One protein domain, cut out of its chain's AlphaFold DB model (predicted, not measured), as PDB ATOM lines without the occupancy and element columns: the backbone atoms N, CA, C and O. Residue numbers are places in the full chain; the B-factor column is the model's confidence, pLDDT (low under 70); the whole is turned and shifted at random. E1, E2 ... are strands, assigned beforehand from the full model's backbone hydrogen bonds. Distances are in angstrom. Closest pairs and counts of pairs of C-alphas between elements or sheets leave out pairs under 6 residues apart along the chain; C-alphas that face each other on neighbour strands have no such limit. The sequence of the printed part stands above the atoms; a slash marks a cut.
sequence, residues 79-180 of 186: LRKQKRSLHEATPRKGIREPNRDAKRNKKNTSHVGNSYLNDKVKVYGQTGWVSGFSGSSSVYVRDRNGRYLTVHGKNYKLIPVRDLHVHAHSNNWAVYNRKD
ATOM      1  N   LEU A  79     170.194 100.247  48.765       89.06
ATOM      2  CA  LEU A  79     169.679 101.265  47.867       89.06
ATOM      3  C   LEU A  79     168.667 102.138  48.599       89.06
ATOM      4  O   LEU A  79     167.847 101.691  49.396       89.06
ATOM      5  N   ARG A  80     168.703 103.433  48.323       82.44
ATOM      6  CA  ARG A  80     167.840 104.389  49.005       82.44
ATOM      7  C   ARG A  80     166.490 104.495  48.298       82.44
ATOM      8  O   ARG A  80     166.432 104.927  47.155       82.44
ATOM      9  N   LYS A  81     165.398 104.205  49.012       78.62
ATOM     10  CA  LYS A  81     164.023 104.328  48.484       78.62
ATOM     11  C   LYS A  81     163.492 105.762  48.411       78.62
ATOM     12  O   LYS A  81     162.775 106.124  47.482       78.62
ATOM     13  N   GLN A  82     163.802 106.587  49.407       74.56
ATOM     14  CA  GLN A  82     163.169 107.901  49.573       74.56
ATOM     15  C   GLN A  82     164.146 109.055  49.378       74.56
ATOM     16  O   GLN A  82     165.356 108.898  49.552       74.56
ATOM     17  N   LYS A  83     163.650 110.247  49.019       69.62
ATOM     18  CA  LYS A  83     164.491 111.448  49.042       69.62
ATOM     19  C   LYS A  83     164.817 111.878  50.489       69.62
ATOM     20  O   LYS A  83     163.904 111.945  51.290       69.62
ATOM     21  N   ARG A  84     166.092 112.175  50.827       54.84
ATOM     22  CA  ARG A  84     166.492 112.797  52.131       54.84
ATOM     23  C   ARG A  84     165.757 114.143  52.327       54.84
ATOM     24  O   ARG A  84     165.418 114.545  53.425       54.84
ATOM     25  N   SER A  85     165.492 114.772  51.188       61.16
ATOM     26  CA  SER A  85     164.563 115.840  50.844       61.16
ATOM     27  C   SER A  85     163.049 115.650  51.011       61.16
ATOM     28  O   SER A  85     162.399 115.589  49.965       61.16
ATOM     29  N   LEU A  86     162.437 115.610  52.202       54.69
ATOM     30  CA  LEU A  86     160.960 115.735  52.275       54.69
ATOM     31  C   LEU A  86     160.507 117.177  51.983       54.69
ATOM     32  O   LEU A  86     159.642 117.388  51.134       54.69
ATOM     33  N   HIS A  87     161.198 118.165  52.554       57.25
ATOM     34  CA  HIS A  87     160.920 119.595  52.381       57.25
ATOM     35  C   HIS A  87     161.925 120.243  51.419       57.25
ATOM     36  O   HIS A  87     163.107 119.893  51.403       57.25
ATOM     37  N   GLU A  88     161.447 121.117  50.537       56.28
ATOM     38  CA  GLU A  88     162.302 121.894  49.635       56.28
ATOM     39  C   GLU A  88     162.598 123.229  50.310       56.28
ATOM     40  O   GLU A  88     161.712 124.069  50.399       56.28
ATOM     41  N   ALA A  89     163.821 123.408  50.816       57.16
ATOM     42  CA  ALA A  89     164.282 124.732  51.236       57.16
ATOM     43  C   ALA A  89     164.448 125.661  50.017       57.16
ATOM     44  O   ALA A  89     164.245 126.865  50.115       57.16
ATOM     45  N   THR A  90     164.773 125.088  48.853       58.16
ATOM     46  CA  THR A  90     164.910 125.786  47.574       58.16
ATOM     47  C   THR A  90     163.709 125.511  46.659       58.16
ATOM     48  O   THR A  90     163.413 124.343  46.395       58.16
ATOM     49  N   PRO A  91     163.016 126.548  46.147       60.69
ATOM     50  CA  PRO A  91     161.923 126.389  45.186       60.69
ATOM     51  C   PRO A  91     162.346 125.597  43.936       60.69
ATOM     52  O   PRO A  91     163.492 125.684  43.487       60.69
ATOM     53  N   ARG A  92     161.430 124.820  43.341       64.06
ATOM     54  CA  ARG A  92     161.712 124.100  42.082       64.06
ATOM     55  C   ARG A  92     161.923 125.072  40.927       64.06
ATOM     56  O   ARG A  92     161.385 126.172  40.922       64.06
ATOM     57  N   LYS A  93     162.639 124.620  39.892       58.22
ATOM     58  CA  LYS A  93     162.772 125.346  38.620       58.22
ATOM     59  C   LYS A  93     161.377 125.727  38.096       58.22
ATOM     60  O   LYS A  93     160.561 124.842  37.859       58.22
ATOM     61  N   GLY A  94     161.122 127.027  37.950       71.62
ATOM     62  CA  GLY A  94     159.827 127.583  37.534       71.62
ATOM     63  C   GLY A  94     158.881 127.986  38.675       71.62
ATOM     64  O   GLY A  94     157.856 128.598  38.404       71.62
ATOM     65  N   ILE A  95     159.217 127.704  39.937       69.44
ATOM     66  CA  ILE A  95     158.459 128.138  41.118       69.44
ATOM     67  C   ILE A  95     159.275 129.219  41.823       69.44
ATOM     68  O   ILE A  95     160.431 128.993  42.167       69.44
ATOM     69  N   ARG A  96     158.688 130.402  42.018       71.62
ATOM     70  CA  ARG A  96     159.364 131.531  42.680       71.62
ATOM     71  C   ARG A  96     159.184 131.520  44.198       71.62
ATOM     72  O   ARG A  96     160.053 132.007  44.911       71.62
ATOM     73  N   GLU A  97     158.099 130.930  44.693       76.38
ATOM     74  CA  GLU A  97     157.768 130.943  46.118       76.38
ATOM     75  C   GLU A  97     158.323 129.717  46.869       76.38
ATOM     76  O   GLU A  97     158.136 128.575  46.429       76.38
ATOM     77  N   PRO A  98     159.015 129.918  48.008       71.44
ATOM     78  CA  PRO A  98     159.443 128.834  48.887       71.44
ATOM     79  C   PRO A  98     158.264 128.080  49.498       71.44
ATOM     80  O   PRO A  98     157.235 128.661  49.831       71.44
ATOM     81  N   ASN A  99     158.447 126.782  49.728       71.38
ATOM     82  CA  ASN A  99     157.457 125.940  50.397       71.38
ATOM     83  C   ASN A  99     157.437 126.220  51.912       71.38
ATOM     84  O   ASN A  99     158.069 125.493  52.683       71.38
ATOM     85  N   ARG A 100     156.747 127.290  52.324       76.25
ATOM     86  CA  ARG A 100     156.644 127.730  53.727       76.25
ATOM     87  C   ARG A 100     155.685 126.870  54.557       76.25
ATOM     88  O   ARG A 100     155.948 126.650  55.732       76.25
ATOM     89  N   ASP A 101     154.674 126.278  53.927       78.50
ATOM     90  CA  ASP A 101     153.647 125.459  54.598       78.50
ATOM     91  C   ASP A 101     154.073 124.002  54.828       78.50
ATOM     92  O   ASP A 101     153.253 123.128  55.109       78.50
ATOM     93  N   ALA A 102     155.358 123.691  54.625       71.62
ATOM     94  CA  ALA A 102     155.900 122.339  54.724       71.62
ATOM     95  C   ALA A 102     155.125 121.295  53.882       71.62
ATOM     96  O   ALA A 102     155.147 120.096  54.188       71.62
ATOM     97  N   LYS A 103     154.490 121.722  52.779       73.25
ATOM     98  CA  LYS A 103     153.649 120.875  51.926       73.25
ATOM     99  C   LYS A 103     154.435 119.667  51.425       73.25
ATOM    100  O   LYS A 103     155.483 119.803  50.783       73.25
ATOM    101  N   ARG A 104     153.916 118.467  51.696       66.94
ATOM    102  CA  ARG A 104     154.518 117.204  51.254       66.94
ATOM    103  C   ARG A 104     154.104 116.903  49.819       66.94
ATOM    104  O   ARG A 104     152.977 116.503  49.560       66.94
ATOM    105  N   ASN A 105     155.041 117.042  48.886       69.38
ATOM    106  CA  ASN A 105     154.842 116.612  47.503       69.38
ATOM    107  C   ASN A 105     155.391 115.194  47.300       69.38
ATOM    108  O   ASN A 105     156.477 114.860  47.784       69.38
ATOM    109  N   LYS A 106     154.677 114.358  46.536       71.81
ATOM    110  CA  LYS A 106     155.162 113.033  46.121       71.81
ATOM    111  C   LYS A 106     156.294 113.208  45.099       71.81
ATOM    112  O   LYS A 106     156.061 113.318  43.905       71.81
ATOM    113  N   LYS A 107     157.540 113.287  45.584       68.25
ATOM    114  CA  LYS A 107     158.737 113.562  44.757       68.25
ATOM    115  C   LYS A 107     159.293 112.350  44.012       68.25
ATOM    116  O   LYS A 107     160.115 112.519  43.116       68.25
ATOM    117  N   ASN A 108     158.906 111.147  44.422       71.19
ATOM    118  CA  ASN A 108     159.446 109.909  43.881       71.19
ATOM    119  C   ASN A 108     158.322 109.111  43.225       71.19
ATOM    120  O   ASN A 108     157.386 108.682  43.901       71.19
ATOM    121  N   THR A 109     158.460 108.866  41.927       84.75
ATOM    122  CA  THR A 109     157.760 107.768  41.263       84.75
ATOM    123  C   THR A 109     158.378 106.471  41.771       84.75
ATOM    124  O   THR A 109     159.567 106.229  41.565       84.75
ATOM    125  N   SER A 110     157.609 105.687  42.526       86.81
ATOM    126  CA  SER A 110     158.084 104.436  43.127       86.81
ATOM    127  C   SER A 110     157.954 103.239  42.192       86.81
ATOM    128  O   SER A 110     158.662 102.260  42.402       86.81
ATOM    129  N   HIS A 111     157.081 103.317  41.187       91.56
ATOM    130  CA  HIS A 111     156.893 102.291  40.168       91.56
ATOM    131  C   HIS A 111     156.250 102.875  38.905       91.56
ATOM    132  O   HIS A 111     155.611 103.929  38.960       91.56
ATOM    133  N   VAL A 112     156.412 102.167  37.791       91.50
ATOM    134  CA  VAL A 112     155.710 102.377  36.521       91.50
ATOM    135  C   VAL A 112     155.315 100.998  36.000       91.50
ATOM    136  O   VAL A 112     156.177 100.141  35.805       91.50
ATOM    137  N   GLY A 113     154.012 100.763  35.820       89.06
ATOM    138  CA  GLY A 113     153.498  99.416  35.557       89.06
ATOM    139  C   GLY A 113     153.957  98.437  36.643       89.06
ATOM    140  O   GLY A 113     153.865  98.756  37.831       89.06
ATOM    141  N   ASN A 114     154.508  97.297  36.219       90.50
ATOM    142  CA  ASN A 114     155.051  96.256  37.099       90.50
ATOM    143  C   ASN A 114     156.556  96.415  37.415       90.50
ATOM    144  O   ASN A 114     157.191  95.491  37.911       90.50
ATOM    145  N   SER A 115     157.160  97.560  37.082       92.06
ATOM    146  CA  SER A 115     158.560  97.863  37.408       92.06
ATOM    147  C   SER A 115     158.630  98.827  38.584       92.06
ATOM    148  O   SER A 115     158.107  99.940  38.507       92.06
ATOM    149  N   TYR A 116     159.321  98.442  39.651       93.25
ATOM    150  CA  TYR A 116     159.493  99.228  40.867       93.25
ATOM    151  C   TYR A 116     160.906  99.804  40.975       93.25
ATOM    152  O   TYR A 116     161.878  99.337  40.377       93.25
ATOM    153  N   LEU A 117     161.032 100.872  41.760       92.19
ATOM    154  CA  LEU A 117     162.323 101.441  42.115       92.19
ATOM    155  C   LEU A 117     163.181 100.378  42.814       92.19
ATOM    156  O   LEU A 117     162.720  99.737  43.756       92.19
ATOM    157  N   ASN A 118     164.448 100.280  42.409       94.25
ATOM    158  CA  ASN A 118     165.432  99.287  42.842       94.25
ATOM    159  C   ASN A 118     165.180  97.853  42.361       94.25
ATOM    160  O   ASN A 118     165.896  96.954  42.801       94.25
ATOM    161  N   ASP A 119     164.231  97.608  41.461       94.94
ATOM    162  CA  ASP A 119     164.094  96.283  40.855       94.94
ATOM    163  C   ASP A 119     165.347  95.909  40.076       94.94
ATOM    164  O   ASP A 119     165.950  96.747  39.396       94.94
ATOM    165  N   LYS A 120     165.738  94.642  40.201       95.69
ATOM    166  CA  LYS A 120     166.823  94.048  39.435       95.69
ATOM    167  C   LYS A 120     166.265  93.699  38.067       95.69
ATOM    168  O   LYS A 120     165.321  92.919  37.955       95.69
ATOM    169  N   VAL A 121     166.848  94.287  37.035       95.62
ATOM    170  CA  VAL A 121     166.371  94.181  35.656       95.62
ATOM    171  C   VAL A 121     167.505  93.755  34.734       95.62
ATOM    172  O   VAL A 121     168.673  94.068  34.985       95.62
ATOM    173  N   LYS A 122     167.152  93.068  33.650       95.25
ATOM    174  CA  LYS A 122     168.041  92.784  32.526       95.25
ATOM    175  C   LYS A 122     167.605  93.617  31.322       95.25
ATOM    176  O   LYS A 122     166.426  93.644  30.981       95.25
ATOM    177  N   VAL A 123     168.557  94.312  30.709       92.69
ATOM    178  CA  VAL A 123     168.361  95.198  29.554       92.69
ATOM    179  C   VAL A 123     169.600  95.125  28.672       92.69
ATOM    180  O   VAL A 123     170.714  95.246  29.175       92.69
ATOM    181  N   TYR A 124     169.415  94.933  27.364       89.94
ATOM    182  CA  TYR A 124     170.510  94.857  26.379       89.94
ATOM    183  C   TYR A 124     171.634  93.886  26.792       89.94
ATOM    184  O   TYR A 124     172.816  94.205  26.710       89.94
ATOM    185  N   GLY A 125     171.261  92.720  27.332       89.44
ATOM    186  CA  GLY A 125     172.206  91.711  27.827       89.44
ATOM    187  C   GLY A 125     172.868  92.033  29.174       89.44
ATOM    188  O   GLY A 125     173.443  91.139  29.788       89.44
ATOM    189  N   GLN A 126     172.730  93.257  29.688       91.38
ATOM    190  CA  GLN A 126     173.330  93.711  30.941       91.38
ATOM    191  C   GLN A 126     172.330  93.659  32.099       91.38
ATOM    192  O   GLN A 126     171.124  93.808  31.913       91.38
ATOM    193  N   THR A 127     172.840  93.456  33.315       94.25
ATOM    194  CA  THR A 127     172.030  93.461  34.542       94.25
ATOM    195  C   THR A 127     172.265  94.747  35.319       94.25
ATOM    196  O   THR A 127     173.404  95.175  35.503       94.25
ATOM    197  N   GLY A 128     171.190  95.342  35.824       94.75
ATOM    198  CA  GLY A 128     171.261  96.532  36.661       94.75
ATOM    199  C   GLY A 128     170.054  96.674  37.575       94.75
ATOM    200  O   GLY A 128     169.224  95.774  37.688       94.75
ATOM    201  N   TRP A 129     169.966  97.827  38.231       96.19
ATOM    202  CA  TRP A 129     168.875  98.180  39.130       96.19
ATOM    203  C   TRP A 129     168.201  99.468  38.690       96.19
ATOM    204  O   TRP A 129     168.869 100.448  38.334       96.19
ATOM    205  N   VAL A 130     166.872  99.485  38.758       94.94
ATOM    206  CA  VAL A 130     166.079 100.686  38.494       94.94
ATOM    207  C   VAL A 130     166.442 101.773  39.505       94.94
ATOM    208  O   VAL A 130     166.313 101.598  40.712       94.94
ATOM    209  N   SER A 131     166.882 102.924  39.009       93.06
ATOM    210  CA  SER A 131     167.319 104.069  39.820       93.06
ATOM    211  C   SER A 131     166.323 105.232  39.830       93.06
ATOM    212  O   SER A 131     166.422 106.122  40.675       93.06
ATOM    213  N   GLY A 132     165.360 105.230  38.910       92.00
ATOM    214  CA  GLY A 132     164.313 106.239  38.814       92.00
ATOM    215  C   GLY A 132     163.534 106.125  37.512       92.00
ATOM    216  O   GLY A 132     163.934 105.397  36.608       92.00
ATOM    217  N   PHE A 133     162.449 106.883  37.409       92.31
ATOM    218  CA  PHE A 133     161.558 106.892  36.251       92.31
ATOM    219  C   PHE A 133     161.474 108.291  35.644       92.31
ATOM    220  O   PHE A 133     161.676 109.292  36.337       92.31
ATOM    221  N   SER A 134     161.163 108.354  34.355       90.06
ATOM    222  CA  SER A 134     160.842 109.587  33.644       90.06
ATOM    223  C   SER A 134     159.533 109.384  32.890       90.06
ATOM    224  O   SER A 134     159.450 108.561  31.979       90.06
ATOM    225  N   GLY A 135     158.493 110.100  33.321       86.62
ATOM    226  CA  GLY A 135     157.132 109.884  32.833       86.62
ATOM    227  C   GLY A 135     156.607 108.482  33.162       86.62
ATOM    228  O   GLY A 135     156.941 107.909  34.200       86.62
ATOM    229  N   SER A 136     155.776 107.951  32.266       87.38
ATOM    230  CA  SER A 136     155.123 106.640  32.373       87.38
ATOM    231  C   SER A 136     155.723 105.570  31.454       87.38
ATOM    232  O   SER A 136     155.258 104.436  31.465       87.38
ATOM    233  N   SER A 137     156.734 105.906  30.648       90.94
ATOM    234  CA  SER A 137     157.244 105.017  29.595       90.94
ATOM    235  C   SER A 137     158.747 104.778  29.644       90.94
ATOM    236  O   SER A 137     159.235 103.925  28.908       90.94
ATOM    237  N   SER A 138     159.492 105.505  30.481       93.25
ATOM    238  CA  SER A 138     160.954 105.439  30.503       93.25
ATOM    239  C   SER A 138     161.522 105.317  31.914       93.25
ATOM    240  O   SER A 138     160.998 105.866  32.887       93.25
ATOM    241  N   VAL A 139     162.644 104.614  32.017       94.94
ATOM    242  CA  VAL A 139     163.336 104.300  33.263       94.94
ATOM    243  C   VAL A 139     164.822 104.626  33.156       94.94
ATOM    244  O   VAL A 139     165.404 104.641  32.074       94.94
ATOM    245  N   TYR A 140     165.456 104.838  34.300       94.69
ATOM    246  CA  TYR A 140     166.902 104.868  34.424       94.69
ATOM    247  C   TYR A 140     167.398 103.604  35.116       94.69
ATOM    248  O   TYR A 140     167.034 103.355  36.269       94.69
ATOM    249  N   VAL A 141     168.309 102.869  34.486       95.19
ATOM    250  CA  VAL A 141     168.931 101.674  35.077       95.19
ATOM    251  C   VAL A 141     170.403 101.951  35.357       95.19
ATOM    252  O   VAL A 141     171.088 102.559  34.534       95.19
ATOM    253  N   ARG A 142     170.886 101.536  36.531       94.62
ATOM    254  CA  ARG A 142     172.305 101.612  36.895       94.62
ATOM    255  C   ARG A 142     172.898 100.229  37.093       94.62
ATOM    256  O   ARG A 142     172.247  99.361  37.669       94.62
ATOM    257  N   ASP A 143     174.137 100.056  36.668       93.31
ATOM    258  CA  ASP A 143     174.912  98.846  36.916       93.31
ATOM    259  C   ASP A 143     175.344  98.731  38.395       93.31
ATOM    260  O   ASP A 143     174.996  99.548  39.265       93.31
ATOM    261  N   ARG A 144     176.139  97.696  38.695       89.62
ATOM    262  CA  ARG A 144     176.701  97.473  40.038       89.62
ATOM    263  C   ARG A 144     177.636  98.600  40.494       89.62
ATOM    264  O   ARG A 144     177.681  98.890  41.688       89.62
ATOM    265  N   ASN A 145     178.309  99.261  39.553       89.19
ATOM    266  CA  ASN A 145     179.254 100.353  39.785       89.19
ATOM    267  C   ASN A 145     178.559 101.724  39.902       89.19
ATOM    268  O   ASN A 145     179.196 102.725  40.218       89.19
ATOM    269  N   GLY A 146     177.244 101.785  39.678       88.75
ATOM    270  CA  GLY A 146     176.459 103.015  39.701       88.75
ATOM    271  C   GLY A 146     176.480 103.809  38.392       88.75
ATOM    272  O   GLY A 146     175.920 104.909  38.364       88.75
ATOM    273  N   ARG A 147     177.075 103.267  37.323       92.12
ATOM    274  CA  ARG A 147     177.045 103.835  35.970       92.12
ATOM    275  C   ARG A 147     175.688 103.553  35.331       92.12
ATOM    276  O   ARG A 147     175.051 102.546  35.626       92.12
ATOM    277  N   TYR A 148     175.206 104.470  34.497       94.44
ATOM    278  CA  TYR A 148     173.939 104.273  33.792       94.44
ATOM    279  C   TYR A 148     174.121 103.294  32.640       94.44
ATOM    280  O   TYR A 148     175.067 103.436  31.871       94.44
ATOM    281  N   LEU A 149     173.188 102.355  32.505       93.00
ATOM    282  CA  LEU A 149     173.094 101.534  31.307       93.00
ATOM    283  C   LEU A 149     172.514 102.383  30.174       93.00
ATOM    284  O   LEU A 149     171.502 103.065  30.359       93.00
ATOM    285  N   THR A 150     173.156 102.345  29.014       91.25
ATOM    286  CA  THR A 150     172.693 103.010  27.795       91.25
ATOM    287  C   THR A 150     172.536 101.987  26.677       91.25
ATOM    288  O   THR A 150     173.073 100.879  26.738       91.25
ATOM    289  N   VAL A 151     171.764 102.349  25.653       83.62
ATOM    290  CA  VAL A 151     171.732 101.574  24.408       83.62
ATOM    291  C   VAL A 151     173.119 101.639  23.772       83.62
ATOM    292  O   VAL A 151     173.742 102.703  23.771       83.62
ATOM    293  N   HIS A 152     173.596 100.528  23.215       79.56
ATOM    294  CA  HIS A 152     174.872 100.509  22.508       79.56
ATOM    295  C   HIS A 152     174.897 101.575  21.396       79.56
ATOM    296  O   HIS A 152     173.924 101.731  20.656       79.56
ATOM    297  N   GLY A 153     175.977 102.357  21.331       80.00
ATOM    298  CA  GLY A 153     176.127 103.458  20.374       80.00
ATOM    299  C   GLY A 153     175.303 104.717  20.675       80.00
ATOM    300  O   GLY A 153     175.316 105.650  19.875       80.00
ATOM    301  N   LYS A 154     174.585 104.787  21.807       84.12
ATOM    302  CA  LYS A 154     173.795 105.967  22.185       84.12
ATOM    303  C   LYS A 154     174.174 106.493  23.566       84.12
ATOM    304  O   LYS A 154     174.454 105.739  24.493       84.12
ATOM    305  N   ASN A 155     174.087 107.815  23.714       83.81
ATOM    306  CA  ASN A 155     174.473 108.519  24.942       83.81
ATOM    307  C   ASN A 155     173.304 108.796  25.901       83.81
ATOM    308  O   ASN A 155     173.518 109.266  27.021       83.81
ATOM    309  N   TYR A 156     172.056 108.533  25.494       87.31
ATOM    310  CA  TYR A 156     170.913 108.755  26.377       87.31
ATOM    311  C   TYR A 156     170.789 107.641  27.425       87.31
ATOM    312  O   TYR A 156     170.981 106.460  27.149       87.31
ATOM    313  N   LYS A 157     170.430 108.042  28.649       93.12
ATOM    314  CA  LYS A 157     170.333 107.173  29.841       93.12
ATOM    315  C   LYS A 157     168.933 106.599  30.075       93.12
ATOM    316  O   LYS A 157     168.731 105.837  31.016       93.12
ATOM    317  N   LEU A 158     167.964 107.050  29.283       93.00
ATOM    318  CA  LEU A 158     166.566 106.654  29.383       93.00
ATOM    319  C   LEU A 158     166.341 105.368  28.599       93.00
ATOM    320  O   LEU A 158     166.614 105.304  27.406       93.00
ATOM    321  N   ILE A 159     165.830 104.354  29.279       93.31
ATOM    322  CA  ILE A 159     165.485 103.065  28.691       93.31
ATOM    323  C   ILE A 159     163.958 102.964  28.661       93.31
ATOM    324  O   ILE A 159     163.331 103.203  29.697       93.31
ATOM    325  N   PRO A 160     163.338 102.631  27.518       93.19
ATOM    326  CA  PRO A 160     161.907 102.364  27.469       93.19
ATOM    327  C   PRO A 160     161.524 101.231  28.428       93.19
ATOM    328  O   PRO A 160     162.174 100.190  28.465       93.19
ATOM    329  N   VAL A 161     160.441 101.404  29.186       92.50
ATOM    330  CA  VAL A 161     159.964 100.404  30.161       92.50
ATOM    331  C   VAL A 161     159.635  99.073  29.481       92.50
ATOM    332  O   VAL A 161     159.867  98.024  30.068       92.50
ATOM    333  N   ARG A 162     159.178  99.108  28.223       92.00
ATOM    334  CA  ARG A 162     158.912  97.912  27.408       92.00
ATOM    335  C   ARG A 162     160.149  97.041  27.144       92.00
ATOM    336  O   ARG A 162     159.994  95.858  26.883       92.00
ATOM    337  N   ASP A 163     161.349  97.617  27.216       91.94
ATOM    338  CA  ASP A 163     162.600  96.897  26.954       91.94
ATOM    339  C   ASP A 163     163.159  96.257  28.247       91.94
ATOM    340  O   ASP A 163     164.123  95.485  28.210       91.94
ATOM    341  N   LEU A 164     162.563  96.562  29.410       92.88
ATOM    342  CA  LEU A 164     162.960  96.004  30.701       92.88
ATOM    343  C   LEU A 164     162.469  94.572  30.862       92.88
ATOM    344  O   LEU A 164     161.282  94.286  30.739       92.88
ATOM    345  N   HIS A 165     163.374  93.701  31.295       94.62
ATOM    346  CA  HIS A 165     163.020  92.378  31.791       94.62
ATOM    347  C   HIS A 165     163.252  92.369  33.300       94.62
ATOM    348  O   HIS A 165     164.400  92.369  33.757       94.62
ATOM    349  N   VAL A 166     162.173  92.427  34.087       94.25
ATOM    350  CA  VAL A 166     162.261  92.392  35.554       94.25
ATOM    351  C   VAL A 166     162.686  90.994  35.984       94.25
ATOM    352  O   VAL A 166     162.002  90.016  35.711       94.25
ATOM    353  N   HIS A 167     163.840  90.909  36.638       92.12
ATOM    354  CA  HIS A 167     164.385  89.653  37.137       92.12
ATOM    355  C   HIS A 167     163.963  89.396  38.586       92.12
ATOM    356  O   HIS A 167     163.619  88.273  38.932       92.12
ATOM    357  N   ALA A 168     163.993  90.429  39.434       92.88
ATOM    358  CA  ALA A 168     163.556  90.327  40.823       92.88
ATOM    359  C   ALA A 168     163.160  91.690  41.401       92.88
ATOM    360  O   ALA A 168     163.796  92.710  41.112       92.88
ATOM    361  N   HIS A 169     162.170  91.685  42.293       92.50
ATOM    362  CA  HIS A 169     161.841  92.847  43.109       92.50
ATOM    363  C   HIS A 169     162.797  92.948  44.299       92.50
ATOM    364  O   HIS A 169     162.801  92.090  45.180       92.50
ATOM    365  N   SER A 170     163.613  94.002  44.339       84.81
ATOM    366  CA  SER A 170     164.757  94.076  45.269       84.81
ATOM    367  C   SER A 170     164.565  95.035  46.449       84.81
ATOM    368  O   SER A 170     165.510  95.305  47.185       84.81
ATOM    369  N   ASN A 171     163.357  95.566  46.671       85.88
ATOM    370  CA  ASN A 171     163.042  96.512  47.751       85.88
ATOM    371  C   ASN A 171     164.077  97.659  47.877       85.88
ATOM    372  O   ASN A 171     164.005  98.652  47.155       85.88
ATOM    373  N   ASN A 172     165.002  97.580  48.833       90.00
ATOM    374  CA  ASN A 172     166.056  98.558  49.092       90.00
ATOM    375  C   ASN A 172     167.448  97.907  49.091       90.00
ATOM    376  O   ASN A 172     168.366  98.433  49.713       90.00
ATOM    377  N   TRP A 173     167.610  96.785  48.391       91.12
ATOM    378  CA  TRP A 173     168.841  96.006  48.351       91.12
ATOM    379  C   TRP A 173     169.218  95.647  46.917       91.12
ATOM    380  O   TRP A 173     168.450  95.032  46.192       91.12
ATOM    381  N   ALA A 174     170.433  95.994  46.512       92.19
ATOM    382  CA  ALA A 174     171.065  95.420  45.336       92.19
ATOM    383  C   ALA A 174     171.907  94.221  45.766       92.19
ATOM    384  O   ALA A 174     172.879  94.396  46.503       92.19
ATOM    385  N   VAL A 175     171.528  93.034  45.285       91.50
ATOM    386  CA  VAL A 175     172.230  91.772  45.549       91.50
ATOM    387  C   VAL A 175     172.871  91.256  44.269       91.50
ATOM    388  O   VAL A 175     172.198  91.071  43.242       91.50
ATOM    389  N   TYR A 176     174.182  91.047  44.320       89.81
ATOM    390  CA  TYR A 176     174.958  90.555  43.190       89.81
ATOM    391  C   TYR A 176     176.173  89.761  43.643       89.81
ATOM    392  O   TYR A 176     176.767  90.060  44.676       89.81
ATOM    393  N   ASN A 177     176.555  88.791  42.822       87.19
ATOM    394  CA  ASN A 177     177.754  87.997  43.036       87.19
ATOM    395  C   ASN A 177     178.906  88.616  42.244       87.19
ATOM    396  O   ASN A 177     178.693  89.209  41.179       87.19
ATOM    397  N   ARG A 178     180.121  88.487  42.768       76.19
ATOM    398  CA  ARG A 178     181.357  88.773  42.038       76.19
ATOM    399  C   ARG A 178     182.208  87.515  42.089       76.19
ATOM    400  O   ARG A 178     182.366  86.948  43.167       76.19
ATOM    401  N   LYS A 179     182.736  87.118  40.933       68.25
ATOM    402  CA  LYS A 179     183.818  86.142  40.869       68.25
ATOM    403  C   LYS A 179     185.123  86.861  41.178       68.25
ATOM    404  O   LYS A 179     185.352  87.965  40.667       68.25
ATOM    405  N   ASP A 180     185.953  86.262  42.017       56.91
ATOM    406  CA  ASP A 180     187.287  86.790  42.285       56.91
ATOM    407  C   ASP A 180     188.077  86.904  40.967       56.91
ATOM    408  O   ASP A 180     188.081  85.982  40.154       56.91
TER     409      ASP A 180
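Overview. This is residues 79 to 180 of the 186 residues of an uncharacterized protein of Blautia faecicola (UniProt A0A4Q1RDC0). There is little regular structure: the body is a small, strongly twisted and curled sheet of five strands, and a long loop in residues 79 to 119 runs out from it and back, with residues 92 to 97 standing free. The 102 printed residues have no named helix and six strands, E1 to E6; the sheet, E4-E3-E2-E1-E5, is antiparallel. The class is all strand, with 32 residues in named elements; the whole is loose, radius of gyration of the C-alphas 15.8 A, spans 50 by 28 by 26 A.

Arrangement. Look at E1, residues 120 to 123, and E2, residues 126 to 134, a hairpin: N 121 and O 128 are 2.9 A apart. E3, residues 138 to 142, forms a hairpin with E2, N 131 to O 140 being 2.8 A. E4, residues 158 to 160, forms one with E3, N 159 to O 139 being 2.8 A; E1 to E4 are a meander, each strand the antiparallel neighbour of the one before. E5, residues 165 to 168, neighbours E1, N 122 to O 165 being 2.8 A. E6, residues 173 to 179, pairs with no named strand.

Along the chain. Find C-alpha 120 at (166.823, 94.048, 39.435), where E1 begins. E2 measures 20.4 A and bends by 72 degrees at residue 131. E6, 19.4 A, ends at C-alpha 179, (183.818, 86.142, 40.869).

Size, cuts and confidence. The printed part has no cut; E3 to E4 is the long link. Low pLDDT includes residues 83 to 93.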